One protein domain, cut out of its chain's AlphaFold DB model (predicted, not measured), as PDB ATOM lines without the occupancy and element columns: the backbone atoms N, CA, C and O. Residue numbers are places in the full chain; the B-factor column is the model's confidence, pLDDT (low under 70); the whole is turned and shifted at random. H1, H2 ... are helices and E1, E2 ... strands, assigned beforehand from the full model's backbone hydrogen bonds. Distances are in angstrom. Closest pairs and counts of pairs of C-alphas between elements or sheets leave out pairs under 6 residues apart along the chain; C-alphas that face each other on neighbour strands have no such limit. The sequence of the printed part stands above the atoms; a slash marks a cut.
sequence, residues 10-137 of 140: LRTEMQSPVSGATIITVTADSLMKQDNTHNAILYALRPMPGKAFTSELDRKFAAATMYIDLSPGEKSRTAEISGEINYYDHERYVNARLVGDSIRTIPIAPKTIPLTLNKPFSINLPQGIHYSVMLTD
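Overview. This is residues 10 to 137 of the 140 residues of an uncharacterized protein of Klebsiella oxytoca (UniProt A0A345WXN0). Look for a sandwich, two four-stranded sheets face to face: E2, E1, E8 and E7 make one, and the longer strands E4, E5 and E6 with E3 make the other, twisted one. The sheets are splayed, their best planes 38 degrees apart, and E6 bends at residue 112; the little helix H1 packs on E4. The printed part has 128 residues with eight named strands and one named helix, in the order E1 E2 H1 E3 E4 E5 E6 E7 E8; both sheets are antiparallel, E2 E1 E8 E7 and E3 E4 E5 E6, and the class is mostly strand. It is compact, with a radius of gyration of the C-alphas of 15.2 A, and only just elongated, spanning 45 by 30 by 23 A.

Along the chain. Find C-alpha 10 at (35.421, -8.966, -24.370); from there E1 runs to residue 15, 16.6 A. E2, residues 21 to 27, covers 20.1 A, and H1, residues 28 to 31, 5.4 A. E3, residues 40 to 45, is 15.8 A long. Next find C-alpha 61 at (29.497, -26.563, -6.957), where E4 begins, reaching residue 71 after 32.5 A. E5, residues 76 to 88, covers 37.2 A and E6, residues 104 to 116, 34.3 A. E7, residues 121 to 124, is 10.6 A; E8, residues 130 to 136, is 19.3 A and ends at C-alpha 136 (40.697, -6.471, -26.602).

Arrangement. E1 and E2 form a hairpin, with N 12 and O 24 2.8 A apart. E1 is also antiparallel to E8, with N 13 and O 132 at 2.9 A. E8 and E7 form a hairpin, N 123 to O 131 being 2.8 A. In the other sheet E3, E4, E5 and E6 form a meander, each strand the antiparallel neighbour of the one before: look at N 43 and O 64, 2.8 A, N 67 and O 82, 2.8 A, and N 81 and O 111, 2.8 A. Between the sheets, the closest C-alphas of E2 and E3 are Thr 22 and Tyr 43, 6.9 A, and those of E6 and E8 are Leu 115 and Leu 135, 6.2 A. E1 and E5 are apart. H1 is on the sheet of E4 at a height of 7.4 A, only just over none of its strands, with 2 of its C-alphas falling on E4; it only grazes the other sheet. H1 is too short for an O i to N i+4 pair.

Size, cuts and confidence. The C-alphas of Gly 50 and Glu 74 are the two farthest apart, 46.2 A. The printed part has no cut. Long links join E3 to E4 and E5 to E6. Confidence is low at residues 73 to 75, with pLDDT under 70.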
ATOM      1  N   LEU A  10      35.395  -9.012 -25.817       94.69
ATOM      2  CA  LEU A  10      35.421  -8.966 -24.370       94.69
ATOM      3  C   LEU A  10      36.049 -10.266 -23.866       94.69
ATOM      4  O   LEU A  10      35.447 -11.331 -23.995       94.69
ATOM      5  N   ARG A  11      37.257 -10.172 -23.305       96.38
ATOM      6  CA  ARG A  11      37.911 -11.265 -22.579       96.38
ATOM      7  C   ARG A  11      37.577 -11.129 -21.103       96.38
ATOM      8  O   ARG A  11      37.901 -10.121 -20.476       96.38
ATOM      9  N   THR A  12      36.963 -12.151 -20.544       96.94
ATOM     10  CA  THR A  12      36.605 -12.237 -19.136       96.94
ATOM     11  C   THR A  12      37.331 -13.403 -18.491       96.94
ATOM     12  O   THR A  12      37.663 -14.396 -19.137       96.94
ATOM     13  N   GLU A  13      37.601 -13.283 -17.202       97.12
ATOM     14  CA  GLU A  13      38.264 -14.323 -16.433       97.12
ATOM     15  C   GLU A  13      37.658 -14.385 -15.038       97.12
ATOM     16  O   GLU A  13      37.528 -13.360 -14.369       97.12
ATOM     17  N   MET A  14      37.283 -15.586 -14.606       97.38
ATOM     18  CA  MET A  14      36.771 -15.840 -13.267       97.38
ATOM     19  C   MET A  14      37.600 -16.912 -12.575       97.38
ATOM     20  O   MET A  14      37.815 -17.994 -13.122       97.38
ATOM     21  N   GLN A  15      38.027 -16.627 -11.351       94.44
ATOM     22  CA  GLN A  15      38.828 -17.523 -10.532       94.44
ATOM     23  C   GLN A  15      38.291 -17.546  -9.103       94.44
ATOM     24  O   GLN A  15      38.184 -16.510  -8.456       94.44
ATOM     25  N   SER A  16      37.987 -18.731  -8.582       93.81
ATOM     26  CA  SER A  16      37.717 -18.943  -7.157       93.81
ATOM     27  C   SER A  16      38.981 -19.457  -6.455       93.81
ATOM     28  O   SER A  16      39.797 -20.111  -7.105       93.81
ATOM     29  N   PRO A  17      39.150 -19.269  -5.133       92.81
ATOM     30  CA  PRO A  17      40.244 -19.897  -4.384       92.81
ATOM     31  C   PRO A  17      40.284 -21.427  -4.533       92.81
ATOM     32  O   PRO A  17      41.351 -22.047  -4.472       92.81
ATOM     33  N   VAL A  18      39.115 -22.028  -4.764       93.44
ATOM     34  CA  VAL A  18      38.921 -23.480  -4.803       93.44
ATOM     35  C   VAL A  18      38.693 -24.029  -6.206       93.44
ATOM     36  O   VAL A  18      38.758 -25.242  -6.385       93.44
ATOM     37  N   SER A  19      38.491 -23.169  -7.206       90.69
ATOM     38  CA  SER A  19      38.358 -23.564  -8.612       90.69
ATOM     39  C   SER A  19      39.572 -23.128  -9.431       90.69
ATOM     40  O   SER A  19      40.336 -22.244  -9.045       90.69
ATOM     41  N   GLY A  20      39.748 -23.731 -10.605       87.38
ATOM     42  CA  GLY A  20      40.641 -23.182 -11.625       87.38
ATOM     43  C   GLY A  20      40.119 -21.849 -12.174       87.38
ATOM     44  O   GLY A  20      38.965 -21.475 -11.933       87.38
ATOM     45  N   ALA A  21      40.967 -21.151 -12.928       92.69
ATOM     46  CA  ALA A  21      40.554 -19.987 -13.703       92.69
ATOM     47  C   ALA A  21      39.738 -20.432 -14.925       92.69
ATOM     48  O   ALA A  21      40.111 -21.375 -15.623       92.69
ATOM     49  N   THR A  22      38.630 -19.745 -15.182       95.38
ATOM     50  CA  THR A  22      37.818 -19.900 -16.390       95.38
ATOM     51  C   THR A  22      37.908 -18.612 -17.186       95.38
ATOM     52  O   THR A  22      37.525 -17.558 -16.682       95.38
ATOM     53  N   ILE A  23      38.412 -18.701 -18.414       95.62
ATOM     54  CA  ILE A  23      38.544 -17.569 -19.331       95.62
ATOM     55  C   ILE A  23      37.520 -17.746 -20.445       95.62
ATOM     56  O   ILE A  23      37.427 -18.825 -21.028       95.62
ATOM     57  N   ILE A  24      36.758 -16.696 -20.733       95.75
ATOM     58  CA  ILE A  24      35.789 -16.665 -21.828       95.75
ATOM     59  C   ILE A  24      36.088 -15.430 -22.673       95.75
ATOM     60  O   ILE A  24      36.291 -14.341 -22.146       95.75
ATOM     61  N   THR A  25      36.113 -15.598 -23.992       95.81
ATOM     62  CA  THR A  25      36.277 -14.490 -24.937       95.81
ATOM     63  C   THR A  25      35.096 -14.502 -25.892       95.81
ATOM     64  O   THR A  25      34.821 -15.517 -26.527       95.81
ATOM     65  N   VAL A  26      34.394 -13.378 -25.993       94.19
ATOM     66  CA  VAL A  26      33.242 -13.206 -26.891       94.19
ATOM     67  C   VAL A  26      33.377 -11.916 -27.685       94.19
ATOM     68  O   VAL A  26      34.059 -10.987 -27.260       94.19
ATOM     69  N   THR A  27      32.722 -11.824 -28.838       92.75
ATOM     70  CA  THR A  27      32.653 -10.568 -29.599       92.75
ATOM     71  C   THR A  27      31.951  -9.495 -28.772       92.75
ATOM     72  O   THR A  27      30.848  -9.729 -28.278       92.75
ATOM     73  N   ALA A  28      32.540  -8.307 -28.640       91.50
ATOM     74  CA  ALA A  28      31.953  -7.220 -27.857       91.50
ATOM     75  C   ALA A  28      30.565  -6.825 -28.392       91.50
ATOM     76  O   ALA A  28      29.665  -6.517 -27.618       91.50
ATOM     77  N   ASP A  29      30.352  -6.920 -29.705       89.81
ATOM     78  CA  ASP A  29      29.059  -6.599 -30.317       89.81
ATOM     79  C   ASP A  29      27.938  -7.577 -29.929       89.81
ATOM     80  O   ASP A  29      26.775  -7.185 -29.883       89.81
ATOM     81  N   SER A  30      28.276  -8.817 -29.556       90.88
ATOM     82  CA  SER A  30      27.289  -9.783 -29.042       90.88
ATOM     83  C   SER A  30      26.776  -9.451 -27.641       90.88
ATOM     84  O   SER A  30      25.788 -10.030 -27.213       90.88
ATOM     85  N   LEU A  31      27.443  -8.530 -26.939       93.25
ATOM     86  CA  LEU A  31      27.076  -8.078 -25.600       93.25
ATOM     87  C   LEU A  31      26.508  -6.656 -25.608       93.25
ATOM     88  O   LEU A  31      26.442  -6.009 -24.564       93.25
ATOM     89  N   MET A  32      26.159  -6.120 -26.778       92.75
ATOM     90  CA  MET A  32      25.535  -4.804 -26.846       92.75
ATOM     91  C   MET A  32      24.210  -4.823 -26.097       92.75
ATOM     92  O   MET A  32      23.429  -5.769 -26.213       92.75
ATOM     93  N   LYS A  33      23.977  -3.767 -25.317       89.50
ATOM     94  CA  LYS A  33      22.738  -3.584 -24.572       89.50
ATOM     95  C   LYS A  33      21.550  -3.650 -25.529       89.50
ATOM     96  O   LYS A  33      21.535  -2.968 -26.553       89.50
ATOM     97  N   GLN A  34      20.571  -4.470 -25.174       86.56
ATOM     98  CA  GLN A  34      19.316  -4.634 -25.899       86.56
ATOM     99  C   GLN A  34      18.156  -4.316 -24.959       86.56
ATOM    100  O   GLN A  34      18.258  -4.486 -23.742       86.56
ATOM    101  N   ASP A  35      17.044  -3.847 -25.517       84.25
ATOM    102  CA  ASP A  35      15.867  -3.542 -24.713       84.25
ATOM    103  C   ASP A  35      15.294  -4.825 -24.097       84.25
ATOM    104  O   ASP A  35      15.010  -5.798 -24.792       84.25
ATOM    105  N   ASN A  36      15.071  -4.801 -22.781       77.75
ATOM    106  CA  ASN A  36      14.432  -5.872 -22.002       77.75
ATOM    107  C   ASN A  36      15.184  -7.216 -21.944       77.75
ATOM    108  O   ASN A  36      14.614  -8.206 -21.481       77.75
ATOM    109  N   THR A  37      16.451  -7.273 -22.356       83.38
ATOM    110  CA  THR A  37      17.281  -8.482 -22.256       83.38
ATOM    111  C   THR A  37      18.680  -8.148 -21.766       83.38
ATOM    112  O   THR A  37      19.306  -7.222 -22.274       83.38
ATOM    113  N   HIS A  38      19.184  -8.947 -20.828       84.69
ATOM    114  CA  HIS A  38      20.570  -8.883 -20.378       84.69
ATOM    115  C   HIS A  38      21.391  -9.974 -21.054       84.69
ATOM    116  O   HIS A  38      20.975 -11.138 -21.087       84.69
ATOM    117  N   ASN A  39      22.578  -9.625 -21.538       93.69
ATOM    118  CA  ASN A  39      23.513 -10.633 -22.021       93.69
ATOM    119  C   ASN A  39      24.166 -11.332 -20.826       93.69
ATOM    120  O   ASN A  39      24.587 -10.674 -19.876       93.69
ATOM    121  N   ALA A  40      24.260 -12.660 -20.861       94.25
ATOM    122  CA  ALA A  40      24.737 -13.454 -19.734       94.25
ATOM    123  C   ALA A  40      25.930 -14.336 -20.120       94.25
ATOM    124  O   ALA A  40      25.925 -14.984 -21.166       94.25
ATOM    125  N   ILE A  41      26.923 -14.413 -19.234       95.69
ATOM    126  CA  ILE A  41      28.035 -15.363 -19.316       95.69
ATOM    127  C   ILE A  41      28.037 -16.225 -18.054       95.69
ATOM    128  O   ILE A  41      28.077 -15.706 -16.937       95.69
ATOM    129  N   LEU A  42      28.002 -17.545 -18.240       95.00
ATOM    130  CA  LEU A  42      27.985 -18.529 -17.162       95.00
ATOM    131  C   LEU A  42      29.387 -19.091 -16.901       95.00
ATOM    132  O   LEU A  42      30.047 -19.576 -17.819       95.00
ATOM    133  N   TYR A  43      29.793 -19.115 -15.634       95.56
ATOM    134  CA  TYR A  43      31.035 -19.721 -15.160       95.56
ATOM    135  C   TYR A  43      30.720 -20.867 -14.201       95.56
ATOM    136  O   TYR A  43      30.041 -20.685 -13.189       95.56
ATOM    137  N   ALA A  44      31.237 -22.051 -14.514       93.31
ATOM    138  CA  ALA A  44      31.129 -23.231 -13.664       93.31
ATOM    139  C   ALA A  44      32.371 -23.335 -12.767       93.31
ATOM    140  O   ALA A  44      33.461 -23.676 -13.228       93.31
ATOM    141  N   LEU A  45      32.207 -23.058 -11.476       93.62
ATOM    142  CA  LEU A  45      33.271 -23.068 -10.480       93.62
ATOM    143  C   LEU A  45      33.213 -24.388  -9.704       93.62
ATOM    144  O   LEU A  45      32.457 -24.549  -8.743       93.62
ATOM    145  N   ARG A  46      34.009 -25.358 -10.164       92.56
ATOM    146  CA  ARG A  46      34.129 -26.683  -9.541       92.56
ATOM    147  C   ARG A  46      35.281 -26.690  -8.534       92.56
ATOM    148  O   ARG A  46      36.402 -26.358  -8.937       92.56
ATOM    149  N   PRO A  47      35.047 -27.089  -7.272       92.75
ATOM    150  CA  PRO A  47      36.124 -27.315  -6.317       92.75
ATOM    151  C   PRO A  47      37.117 -28.350  -6.855       92.75
ATOM    152  O   PRO A  47      36.728 -29.438  -7.281       92.75
ATOM    153  N   MET A  48      38.406 -28.017  -6.854       93.31
ATOM    154  CA  MET A  48      39.464 -28.904  -7.334       93.31
ATOM    155  C   MET A  48      40.048 -29.765  -6.201       93.31
ATOM    156  O   MET A  48      40.181 -29.286  -5.071       93.31
ATOM    157  N   PRO A  49      40.485 -31.007  -6.492       89.56
ATOM    158  CA  PRO A  49      41.216 -31.826  -5.530       89.56
ATOM    159  C   PRO A  49      42.455 -31.106  -4.982       89.56
ATOM    160  O   PRO A  49      43.176 -30.434  -5.721       89.56
ATOM    161  N   GLY A  50      42.714 -31.257  -3.682       90.19
ATOM    162  CA  GLY A  50      43.891 -30.682  -3.019       90.19
ATOM    163  C   GLY A  50      43.797 -29.188  -2.685       90.19
ATOM    164  O   GLY A  50      44.742 -28.642  -2.118       90.19
ATOM    165  N   LYS A  51      42.681 -28.514  -2.990       92.31
ATOM    166  CA  LYS A  51      42.436 -27.140  -2.530       92.31
ATOM    167  C   LYS A  51      41.987 -27.126  -1.070       92.31
ATOM    168  O   LYS A  51      41.190 -27.957  -0.643       92.31
ATOM    169  N   ALA A  52      42.505 -26.164  -0.311       91.50
ATOM    170  CA  ALA A  52      42.040 -25.908   1.042       91.50
ATOM    171  C   ALA A  52      40.680 -25.201   0.988       91.50
ATOM    172  O   ALA A  52      40.517 -24.224   0.260       91.50
ATOM    173  N   PHE A  53      39.725 -25.696   1.771       92.25
ATOM    174  CA  PHE A  53      38.403 -25.095   1.910       92.25
ATOM    175  C   PHE A  53      38.359 -24.265   3.190       92.25
ATOM    176  O   PHE A  53      38.745 -24.741   4.257       92.25
ATOM    177  N   THR A  54      37.887 -23.030   3.075       89.81
ATOM    178  CA  THR A  54      37.754 -22.072   4.183       89.81
ATOM    179  C   THR A  54      36.307 -21.916   4.649       89.81
ATOM    180  O   THR A  54      36.057 -21.370   5.722       89.81
ATOM    181  N   SER A  55      35.353 -22.428   3.868       90.12
ATOM    182  CA  SER A  55      33.924 -22.394   4.161       90.12
ATOM    183  C   SER A  55      33.216 -23.682   3.716       90.12
ATOM    184  O   SER A  55      33.766 -24.493   2.974       90.12
ATOM    185  N   GLU A  56      31.963 -23.875   4.133       91.44
ATOM    186  CA  GLU A  56      31.138 -24.966   3.595       91.44
ATOM    187  C   GLU A  56      30.752 -24.738   2.129       91.44
ATOM    188  O   GLU A  56      30.603 -25.706   1.388       91.44
ATOM    189  N   LEU A  57      30.633 -23.480   1.687       92.88
ATOM    190  CA  LEU A  57      30.328 -23.144   0.291       92.88
ATOM    191  C   LEU A  57      31.490 -23.467  -0.651       92.88
ATOM    192  O   LEU A  57      31.253 -23.829  -1.798       92.88
ATOM    193  N   ASP A  58      32.726 -23.409  -0.161       92.44
ATOM    194  CA  ASP A  58      33.934 -23.788  -0.903       92.44
ATOM    195  C   ASP A  58      33.921 -25.261  -1.346       92.44
ATOM    196  O   ASP A  58      34.585 -25.636  -2.310       92.44
ATOM    197  N   ARG A  59      33.156 -26.109  -0.647       91.94
ATOM    198  CA  ARG A  59      32.989 -27.535  -0.973       91.94
ATOM    199  C   ARG A  59      31.916 -27.781  -2.034       91.94
ATOM    200  O   ARG A  59      31.742 -28.918  -2.465       91.94
ATOM    201  N   LYS A  60      31.151 -26.753  -2.397       94.06
ATOM    202  CA  LYS A  60      29.954 -26.859  -3.234       94.06
ATOM    203  C   LYS A  60      30.285 -26.523  -4.676       94.06
ATOM    204  O   LYS A  60      31.222 -25.783  -4.963       94.06
ATOM    205  N   PHE A  61      29.475 -27.044  -5.586       93.50
ATOM    206  CA  PHE A  61      29.497 -26.563  -6.957       93.50
ATOM    207  C   PHE A  61      28.883 -25.162  -6.999       93.50
ATOM    208  O   PHE A  61      27.796 -24.961  -6.456       93.50
ATOM    209  N   ALA A  62      29.553 -24.207  -7.644       94.75
ATOM    210  CA  ALA A  62      29.009 -22.870  -7.847       94.75
ATOM    211  C   ALA A  62      28.863 -22.552  -9.338       94.75
ATOM    212  O   ALA A  62      29.785 -22.745 -10.128       94.75
ATOM    213  N   ALA A  63      27.701 -22.029  -9.709       94.88
ATOM    214  CA  ALA A  63      27.411 -21.498 -11.030       94.88
ATOM    215  C   ALA A  63      27.264 -19.978 -10.909       94.88
ATOM    216  O   ALA A  63      26.306 -19.489 -10.305       94.88
ATOM    217  N   ALA A  64      28.235 -19.238 -11.438       96.19
ATOM    218  CA  ALA A  64      28.214 -17.783 -11.440       96.19
ATOM    219  C   ALA A  64      27.720 -17.278 -12.797       96.19
ATOM    220  O   ALA A  64      28.357 -17.520 -13.820       96.19
ATOM    221  N   THR A  65      26.596 -16.573 -12.801       96.50
ATOM    222  CA  THR A  65      26.045 -15.926 -13.991       96.50
ATOM    223  C   THR A  65      26.370 -14.443 -13.913       96.50
ATOM    224  O   THR A  65      25.903 -13.757 -13.006       96.50
ATOM    225  N   MET A  66      27.170 -13.947 -14.853       97.38
ATOM    226  CA  MET A  66      27.467 -12.522 -14.987       97.38
ATOM    227  C   MET A  66      26.609 -11.931 -16.097       97.38
ATOM    228  O   MET A  66      26.703 -12.375 -17.239       97.38
ATOM    229  N   TYR A  67      25.813 -10.920 -15.766       96.44
ATOM    230  CA  TYR A  67      25.085 -10.110 -16.735       96.44
ATOM    231  C   TYR A  67      25.972  -8.942 -17.164       96.44
ATOM    232  O   TYR A  67      26.491  -8.232 -16.300       96.44
ATOM    233  N   ILE A  68      26.192  -8.770 -18.468       95.69
ATOM    234  CA  ILE A  68      27.115  -7.771 -19.017       95.69
ATOM    235  C   ILE A  68      26.475  -7.096 -20.221       95.69
ATOM    236  O   ILE A  68      26.407  -7.697 -21.287       95.69
ATOM    237  N   ASP A  69      26.114  -5.827 -20.084       95.00
ATOM    238  CA  ASP A  69      25.600  -5.040 -21.201       95.00
ATOM    239  C   ASP A  69      26.564  -3.917 -21.564       95.00
ATOM    240  O   ASP A  69      26.967  -3.108 -20.725       95.00
ATOM    241  N   LEU A  70      26.942  -3.871 -22.838       93.75
ATOM    242  CA  LEU A  70      27.851  -2.878 -23.383       93.75
ATOM    243  C   LEU A  70      27.075  -1.749 -24.052       93.75
ATOM    244  O   LEU A  70      26.192  -1.967 -24.881       93.75
ATOM    245  N   SER A  71      27.456  -0.521 -23.718       90.31
ATOM    246  CA  SER A  71      27.040   0.685 -24.428       90.31
ATOM    247  C   SER A  71      28.133   1.130 -25.410       90.31
ATOM    248  O   SER A  71      29.324   0.969 -25.109       90.31
ATOM    249  N   PRO A  72      27.752   1.690 -26.574       80.19
ATOM    250  CA  PRO A  72      28.701   2.078 -27.611       80.19
ATOM    251  C   PRO A  72      29.602   3.243 -27.175       80.19
ATOM    252  O   PRO A  72      29.204   4.097 -26.383       80.19
ATOM    253  N   GLY A  73      30.803   3.299 -27.753       68.38
ATOM    254  CA  GLY A  73      31.708   4.445 -27.689       68.38
ATOM    255  C   GLY A  73      32.902   4.255 -28.634       68.38
ATOM    256  O   GLY A  73      33.337   3.131 -28.867       68.38
ATOM    257  N   GLU A  74      33.413   5.347 -29.213       58.00
ATOM    258  CA  GLU A  74      34.358   5.299 -30.348       58.00
ATOM    259  C   GLU A  74      35.683   4.576 -30.043       58.00
ATOM    260  O   GLU A  74      36.251   3.920 -30.911       58.00
ATOM    261  N   LYS A  75      36.200   4.697 -28.813       59.41
ATOM    262  CA  LYS A  75      37.491   4.105 -28.381       59.41
ATOM    263  C   LYS A  75      37.420   3.396 -27.028       59.41
ATOM    264  O   LYS A  75      38.424   2.909 -26.509       59.41
ATOM    265  N   SER A  76      36.234   3.363 -26.441       73.81
ATOM    266  CA  SER A  76      35.956   2.818 -25.120       73.81
ATOM    267  C   SER A  76      34.499   2.412 -25.076       73.81
ATOM    268  O   SER A  76      33.656   3.127 -25.612       73.81
ATOM    269  N   ARG A  77      34.199   1.309 -24.403       86.38
ATOM    270  CA  ARG A  77      32.819   0.892 -24.141       86.38
ATOM    271  C   ARG A  77      32.521   1.085 -22.666       86.38
ATOM    272  O   ARG A  77      33.413   0.943 -21.834       86.38
ATOM    273  N   THR A  78      31.276   1.383 -22.338       92.75
ATOM    274  CA  THR A  78      30.817   1.333 -20.949       92.75
ATOM    275  C   THR A  78      30.137  -0.006 -20.737       92.75
ATOM    276  O   THR A  78      29.268  -0.365 -21.526       92.75
ATOM    277  N   ALA A  79      30.537  -0.744 -19.704       94.19
ATOM    278  CA  ALA A  79      29.907  -2.002 -19.331       94.19
ATOM    279  C   ALA A  79      29.061  -1.817 -18.072       94.19
ATOM    280  O   ALA A  79      29.550  -1.326 -17.055       94.19
ATOM    281  N   GLU A  80      27.808  -2.243 -18.135       95.31
ATOM    282  CA  GLU A  80      26.959  -2.476 -16.973       95.31
ATOM    283  C   GLU A  80      27.089  -3.953 -16.598       95.31
ATOM    284  O   GLU A  80      26.731  -4.830 -17.380       95.31
ATOM    285  N   ILE A  81      27.655  -4.231 -15.424       95.25
ATOM    286  CA  ILE A  81      27.929  -5.586 -14.949       95.25
ATOM    287  C   ILE A  81      27.131  -5.845 -13.682       95.25
ATOM    288  O   ILE A  81      27.234  -5.099 -12.712       95.25
ATOM    289  N   SER A  82      26.383  -6.936 -13.664       96.25
ATOM    290  CA  SER A  82      25.734  -7.481 -12.472       96.25
ATOM    291  C   SER A  82      25.776  -9.006 -12.538       96.25
ATOM    292  O   SER A  82      26.467  -9.571 -13.384       96.25
ATOM    293  N   GLY A  83      25.095  -9.698 -11.634       96.56
ATOM    294  CA  GLY A  83      25.071 -11.151 -11.690       96.56
ATOM    295  C   GLY A  83      24.567 -11.800 -10.423       96.56
ATOM    296  O   GLY A  83      24.039 -11.152  -9.520       96.56
ATOM    297  N   GLU A  84      24.796 -13.096 -10.350       97.06
ATOM    298  CA  GLU A  84      24.484 -13.919  -9.195       97.06
ATOM    299  C   GLU A  84      25.382 -15.153  -9.162       97.06
ATOM    300  O   GLU A  84      25.854 -15.638 -10.190       97.06
ATOM    301  N   ILE A  85      25.617 -15.663  -7.958       96.75
ATOM    302  CA  ILE A  85      26.362 -16.896  -7.725       96.75
ATOM    303  C   ILE A  85      25.431 -17.869  -7.024       96.75
ATOM    304  O   ILE A  85      25.019 -17.633  -5.886       96.75
ATOM    305  N   ASN A  86      25.113 -18.959  -7.710       96.00
ATOM    306  CA  ASN A  86      24.251 -20.018  -7.210       96.00
ATOM    307  C   ASN A  86      25.108 -21.205  -6.769       96.00
ATOM    308  O   ASN A  86      25.883 -21.738  -7.561       96.00
ATOM    309  N   TYR A  87      24.963 -21.627  -5.516       95.31
ATOM    310  CA  TYR A  87      25.648 -22.792  -4.957       95.31
ATOM    311  C   TYR A  87      24.721 -24.003  -4.939       95.31
ATOM    312  O   TYR A  87      23.529 -23.867  -4.657       95.31
ATOM    313  N   TYR A  88      25.280 -25.185  -5.192       94.50
ATOM    314  CA  TYR A  88      24.569 -26.458  -5.262       94.50
ATOM    315  C   TYR A  88      25.353 -27.543  -4.528       94.50
ATOM    316  O   TYR A  88      26.584 -27.591  -4.601       94.50
ATOM    317  N   ASP A  89      24.645 -28.463  -3.875       90.94
ATOM    318  CA  ASP A  89      25.286 -29.634  -3.265       90.94
ATOM    319  C   ASP A  89      25.974 -30.523  -4.301       90.94
ATOM    320  O   ASP A  89      27.044 -31.064  -4.035       90.94
ATOM    321  N   HIS A  90      25.370 -30.660  -5.482       85.88
ATOM    322  CA  HIS A  90      25.889 -31.482  -6.566       85.88
ATOM    323  C   HIS A  90      25.647 -30.800  -7.907       85.88
ATOM    324  O   HIS A  90      24.578 -30.244  -8.152       85.88
ATOM    325  N   GLU A  91      26.621 -30.914  -8.800       88.25
ATOM    326  CA  GLU A  91      26.459 -30.547 -10.198       88.25
ATOM    327  C   GLU A  91      25.606 -31.603 -10.915       88.25
ATOM    328  O   GLU A  91      25.984 -32.774 -10.991       88.25
ATOM    329  N   ARG A  92      24.430 -31.212 -11.422       86.56
ATOM    330  CA  ARG A  92      23.519 -32.107 -12.147       86.56
ATOM    331  C   ARG A  92      22.988 -31.421 -13.395       86.56
ATOM    332  O   ARG A  92      22.475 -30.312 -13.315       86.56
ATOM    333  N   TYR A  93      23.061 -32.106 -14.533       84.62
ATOM    334  CA  TYR A  93      22.533 -31.599 -15.798       84.62
ATOM    335  C   TYR A  93      21.436 -32.506 -16.348       84.62
ATOM    336  O   TYR A  93      21.586 -33.726 -16.371       84.62
ATOM    337  N   VAL A  94      20.360 -31.900 -16.850       85.50
ATOM    338  CA  VAL A  94      19.307 -32.569 -17.624       85.50
ATOM    339  C   VAL A  94      19.117 -31.787 -18.917       85.50
ATOM    340  O   VAL A  94      18.886 -30.581 -18.884       85.50
ATOM    341  N   ASN A  95      19.245 -32.458 -20.065       86.31
ATOM    342  CA  ASN A  95      19.172 -31.829 -21.392       86.31
ATOM    343  C   ASN A  95      20.091 -30.596 -21.522       86.31
ATOM    344  O   ASN A  95      19.656 -29.532 -21.957       86.31
ATOM    345  N   ALA A  96      21.349 -30.735 -21.084       79.69
ATOM    346  CA  ALA A  96      22.366 -29.674 -21.049       79.69
ATOM    347  C   ALA A  96      22.029 -28.447 -20.175       79.69
ATOM    348  O   ALA A  96      22.743 -27.448 -20.213       79.69
ATOM    349  N   ARG A  97      20.982 -28.515 -19.345       81.75
ATOM    350  CA  ARG A  97      20.635 -27.469 -18.376       81.75
ATOM    351  C   ARG A  97      21.041 -27.900 -16.983       81.75
ATOM    352  O   ARG A  97      20.759 -29.033 -16.598       81.75
ATOM    353  N   LEU A  98      21.704 -27.006 -16.252       84.12
ATOM    354  CA  LEU A  98      21.968 -27.215 -14.834       84.12
ATOM    355  C   LEU A  98      20.618 -27.289 -14.114       84.12
ATOM    356  O   LEU A  98      19.769 -26.418 -14.298       84.12
ATOM    357  N   VAL A  99      20.414 -28.352 -13.346       81.06
ATOM    358  CA  VAL A  99      19.188 -28.604 -12.590       81.06
ATOM    359  C   VAL A  99      19.512 -28.922 -11.137       81.06
ATOM    360  O   VAL A  99      20.592 -29.416 -10.814       81.06
ATOM    361  N   GLY A 100      18.534 -28.689 -10.273       81.44
ATOM    362  CA  GLY A 100      18.662 -28.818  -8.827       81.44
ATOM    363  C   GLY A 100      18.386 -27.487  -8.145       81.44
ATOM    364  O   GLY A 100      18.473 -26.431  -8.768       81.44
ATOM    365  N   ASP A 101      18.040 -27.555  -6.867       86.19
ATOM    366  CA  ASP A 101      17.768 -26.361  -6.080       86.19
ATOM    367  C   ASP A 101      19.086 -25.728  -5.641       86.19
ATOM    368  O   ASP A 101      19.991 -26.412  -5.145       86.19
ATOM    369  N   SER A 102      19.204 -24.411  -5.824       88.12
ATOM    370  CA  SER A 102      20.327 -23.695  -5.238       88.12
ATOM    371  C   SER A 102      20.159 -23.674  -3.723       88.12
ATOM    372  O   SER A 102      19.160 -23.187  -3.198       88.12
ATOM    373  N   ILE A 103      21.165 -24.172  -3.010       94.00
ATOM    374  CA  ILE A 103      21.199 -24.121  -1.543       94.00
ATOM    375  C   ILE A 103      21.511 -22.709  -1.037       94.00
ATOM    376  O   ILE A 103      21.283 -22.395   0.131       94.00
ATOM    377  N   ARG A 104      22.076 -21.861  -1.907       94.94
ATOM    378  CA  ARG A 104      22.353 -20.455  -1.632       94.94
ATOM    379  C   ARG A 104      22.582 -19.682  -2.924       94.94
ATOM    380  O   ARG A 104      23.505 -19.999  -3.670       94.94
ATOM    381  N   THR A 105      21.853 -18.587  -3.078       96.12
ATOM    382  CA  THR A 105      22.092 -17.582  -4.118       96.12
ATOM    383  C   THR A 105      22.696 -16.334  -3.488       96.12
ATOM    384  O   THR A 105      22.220 -15.851  -2.459       96.12
ATOM    385  N   ILE A 106      23.765 -15.809  -4.085       96.56
ATOM    386  CA  ILE A 106      24.377 -14.541  -3.683       96.56
ATOM    387  C   ILE A 106      24.294 -13.566  -4.863       96.56
ATOM    388  O   ILE A 106      24.958 -13.808  -5.873       96.56
ATOM    389  N   PRO A 107      23.517 -12.472  -4.765       96.69
ATOM    390  CA  PRO A 107      23.438 -11.485  -5.833       96.69
ATOM    391  C   PRO A 107      24.723 -10.653  -5.909       96.69
ATOM    392  O   PRO A 107      25.356 -10.345  -4.895       96.69
ATOM    393  N   ILE A 108      25.082 -10.247  -7.121       96.06
ATOM    394  CA  ILE A 108      26.173  -9.320  -7.411       96.06
ATOM    395  C   ILE A 108      25.543  -7.982  -7.785       96.06
ATOM    396  O   ILE A 108      24.846  -7.862  -8.794       96.06
ATOM    397  N   ALA A 109      25.794  -6.971  -6.954       94.00
ATOM    398  CA  ALA A 109      25.255  -5.634  -7.163       94.00
ATOM    399  C   ALA A 109      25.719  -5.048  -8.514       94.00
ATOM    400  O   ALA A 109      26.901  -5.190  -8.852       94.00
ATOM    401  N   PRO A 110      24.828  -4.357  -9.252       94.62
ATOM    402  CA  PRO A 110      25.184  -3.708 -10.504       94.62
ATOM    403  C   PRO A 110      26.329  -2.704 -10.352       94.62
ATOM    404  O   PRO A 110      26.396  -1.946  -9.380       94.62
ATOM    405  N   LYS A 111      27.218  -2.682 -11.342       94.44
ATOM    406  CA  LYS A 111      28.325  -1.738 -11.465       94.44
ATOM    407  C   LYS A 111      28.464  -1.283 -12.905       94.44
ATOM    408  O   LYS A 111      28.512  -2.101 -13.816       94.44
ATOM    409  N   THR A 112      28.617   0.018 -13.089       94.69
ATOM    410  CA  THR A 112      28.946   0.611 -14.383       94.69
ATOM    411  C   THR A 112      30.436   0.905 -14.421       94.69
ATOM    412  O   THR A 112      30.950   1.598 -13.541       94.69
ATOM    413  N   ILE A 113      31.141   0.364 -15.412       93.69
ATOM    414  CA  ILE A 113      32.594   0.497 -15.529       93.69
ATOM    415  C   ILE A 113      32.993   0.953 -16.938       93.69
ATOM    416  O   ILE A 113      32.440   0.462 -17.926       93.69
ATOM    417  N   PRO A 114      33.959   1.874 -17.067       92.31
ATOM    418  CA  PRO A 114      34.553   2.179 -18.357       92.31
ATOM    419  C   PRO A 114      35.540   1.072 -18.744       92.31
ATOM    420  O   PRO A 114      36.415   0.699 -17.961       92.31
ATOM    421  N   LEU A 115      35.433   0.579 -19.974       92.50
ATOM    422  CA  LEU A 115      36.379  -0.354 -20.573       92.50
ATOM    423  C   LEU A 115      37.240   0.374 -21.600       92.50
ATOM    424  O   LEU A 115      36.749   0.924 -22.589       92.50
ATOM    425  N   THR A 116      38.547   0.346 -21.366       89.94
ATOM    426  CA  THR A 116      39.564   0.824 -22.305       89.94
ATOM    427  C   THR A 116      40.256  -0.379 -22.934       89.94
ATOM    428  O   THR A 116      40.464  -1.393 -22.266       89.94
ATOM    429  N   LEU A 117      40.612  -0.267 -24.214       90.25
ATOM    430  CA  LEU A 117      41.282  -1.337 -24.947       90.25
ATOM    431  C   LEU A 117      42.551  -1.809 -24.214       90.25
ATOM    432  O   LEU A 117      43.369  -0.994 -23.785       90.25
ATOM    433  N   ASN A 118      42.692  -3.126 -24.080       91.38
ATOM    434  CA  ASN A 118      43.813  -3.836 -23.464       91.38
ATOM    435  C   ASN A 118      44.118  -3.424 -22.009       91.38
ATOM    436  O   ASN A 118      45.224  -3.639 -21.514       91.38
ATOM    437  N   LYS A 119      43.127  -2.865 -21.300       92.88
ATOM    438  CA  LYS A 119      43.208  -2.560 -19.869       92.88
ATOM    439  C   LYS A 119      42.172  -3.386 -19.098       92.88
ATOM    440  O   LYS A 119      40.977  -3.115 -19.235       92.88
ATOM    441  N   PRO A 120      42.590  -4.372 -18.283       94.12
ATOM    442  CA  PRO A 120      41.654  -5.161 -17.501       94.12
ATOM    443  C   PRO A 120      41.069  -4.342 -16.347       94.12
ATOM    444  O   PRO A 120      41.750  -3.521 -15.726       94.12
ATOM    445  N   PHE A 121      39.807  -4.607 -16.039       95.12
ATOM    446  CA  PHE A 121      39.128  -4.159 -14.832       95.12
ATOM    447  C   PHE A 121      38.777  -5.378 -13.983       95.12
ATOM    448  O   PHE A 121      38.162  -6.318 -14.485       95.12
ATOM    449  N   SER A 122      39.139  -5.357 -12.700       95.25
ATOM    450  CA  SER A 122      38.937  -6.488 -11.791       95.25
ATOM    451  C   SER A 122      38.032  -6.117 -10.623       95.25
ATOM    452  O   SER A 122      38.130  -5.025 -10.064       95.25
ATOM    453  N   ILE A 123      37.176  -7.052 -10.220       93.69
ATOM    454  CA  ILE A 123      36.342  -6.964  -9.025       93.69
ATOM    455  C   ILE A 123      36.497  -8.221  -8.179       93.69
ATOM    456  O   ILE A 123      36.601  -9.335  -8.691       93.69
ATOM    457  N   ASN A 124      36.463  -8.025  -6.864       94.06
ATOM    458  CA  ASN A 124      36.320  -9.120  -5.919       94.06
ATOM    459  C   ASN A 124      34.829  -9.370  -5.707       94.06
ATOM    460  O   ASN A 124      34.071  -8.459  -5.361       94.06
ATOM    461  N   LEU A 125      34.431 -10.604  -5.953       93.75
ATOM    462  CA  LEU A 125      33.112 -11.144  -5.697       93.75
ATOM    463  C   LEU A 125      33.112 -11.870  -4.336       93.75
ATOM    464  O   LEU A 125      34.172 -12.103  -3.741       93.75
ATOM    465  N   PRO A 126      31.930 -12.213  -3.799       91.31
ATOM    466  CA  PRO A 126      31.812 -13.002  -2.575       91.31
ATOM    467  C   PRO A 126      32.621 -14.311  -2.613       91.31
ATOM    468  O   PRO A 126      32.938 -14.830  -3.680       91.31
ATOM    469  N   GLN A 127      32.943 -14.853  -1.433       90.56
ATOM    470  CA  GLN A 127      33.757 -16.075  -1.274       90.56
ATOM    471  C   GLN A 127      35.155 -15.987  -1.921       90.56
ATOM    472  O   GLN A 127      35.709 -16.982  -2.379       90.56
ATOM    473  N   GLY A 128      35.728 -14.779  -1.982       91.44
ATOM    474  CA  GLY A 128      37.074 -14.561  -2.518       91.44
ATOM    475  C   GLY A 128      37.195 -14.825  -4.020       91.44
ATOM    476  O   GLY A 128      38.306 -14.995  -4.513       91.44
ATOM    477  N   ILE A 129      36.076 -14.890  -4.748       95.12
ATOM    478  CA  ILE A 129      36.088 -15.082  -6.196       95.12
ATOM    479  C   ILE A 129      36.594 -13.797  -6.852       95.12
ATOM    480  O   ILE A 129      36.069 -12.711  -6.622       95.12
ATOM    481  N   HIS A 130      37.605 -13.919  -7.695       96.06
ATOM    482  CA  HIS A 130      38.117 -12.839  -8.516       96.06
ATOM    483  C   HIS A 130      37.468 -12.899  -9.894       96.06
ATOM    484  O   HIS A 130      37.429 -13.953 -10.530       96.06
ATOM    485  N   TYR A 131      36.970 -11.758 -10.358       97.25
ATOM    486  CA  TYR A 131      36.454 -11.597 -11.708       97.25
ATOM    487  C   TYR A 131      37.169 -10.440 -12.392       97.25
ATOM    488  O   TYR A 131      37.294  -9.361 -11.812       97.25
ATOM    489  N   SER A 132      37.627 -10.649 -13.622       96.75
ATOM    490  CA  SER A 132      38.201  -9.595 -14.448       96.75
ATOM    491  C   SER A 132      37.572  -9.568 -15.831       96.75
ATOM    492  O   SER A 132      37.107 -10.581 -16.352       96.75
ATOM    493  N   VAL A 133      37.539  -8.376 -16.411       96.25
ATOM    494  CA  VAL A 133      36.969  -8.101 -17.724       96.25
ATOM    495  C   VAL A 133      37.877  -7.133 -18.468       96.25
ATOM    496  O   VAL A 133      38.356  -6.151 -17.903       96.25
ATOM    497  N   MET A 134      38.136  -7.414 -19.739       95.62
ATOM    498  CA  MET A 134      39.026  -6.629 -20.581       95.62
ATOM    499  C   MET A 134      38.478  -6.556 -22.001       95.62
ATOM    500  O   MET A 134      38.140  -7.574 -22.601       95.62
ATOM    501  N   LEU A 135      38.434  -5.346 -22.554       93.62
ATOM    502  CA  LEU A 135      38.200  -5.140 -23.979       93.62
ATOM    503  C   LEU A 135      39.514  -5.376 -24.730       93.62
ATOM    504  O   LEU A 135      40.538  -4.825 -24.336       93.62
ATOM    505  N   THR A 136      39.505  -6.160 -25.801       91.88
ATOM    506  CA  THR A 136      40.697  -6.471 -26.602       91.88
ATOM    507  C   THR A 136      40.364  -6.541 -28.090       91.88
ATOM    508  O   THR A 136      39.210  -6.693 -28.472       91.88
ATOM    509  N   ASP A 137      41.372  -6.394 -28.934       89.88
ATOM    510  CA  ASP A 137      41.333  -6.596 -30.383       89.88
ATOM    511  C   ASP A 137      41.872  -7.976 -30.801       89.88
ATOM    512  O   ASP A 137      41.786  -8.350 -31.970       89.88
TER     513      ASP A 137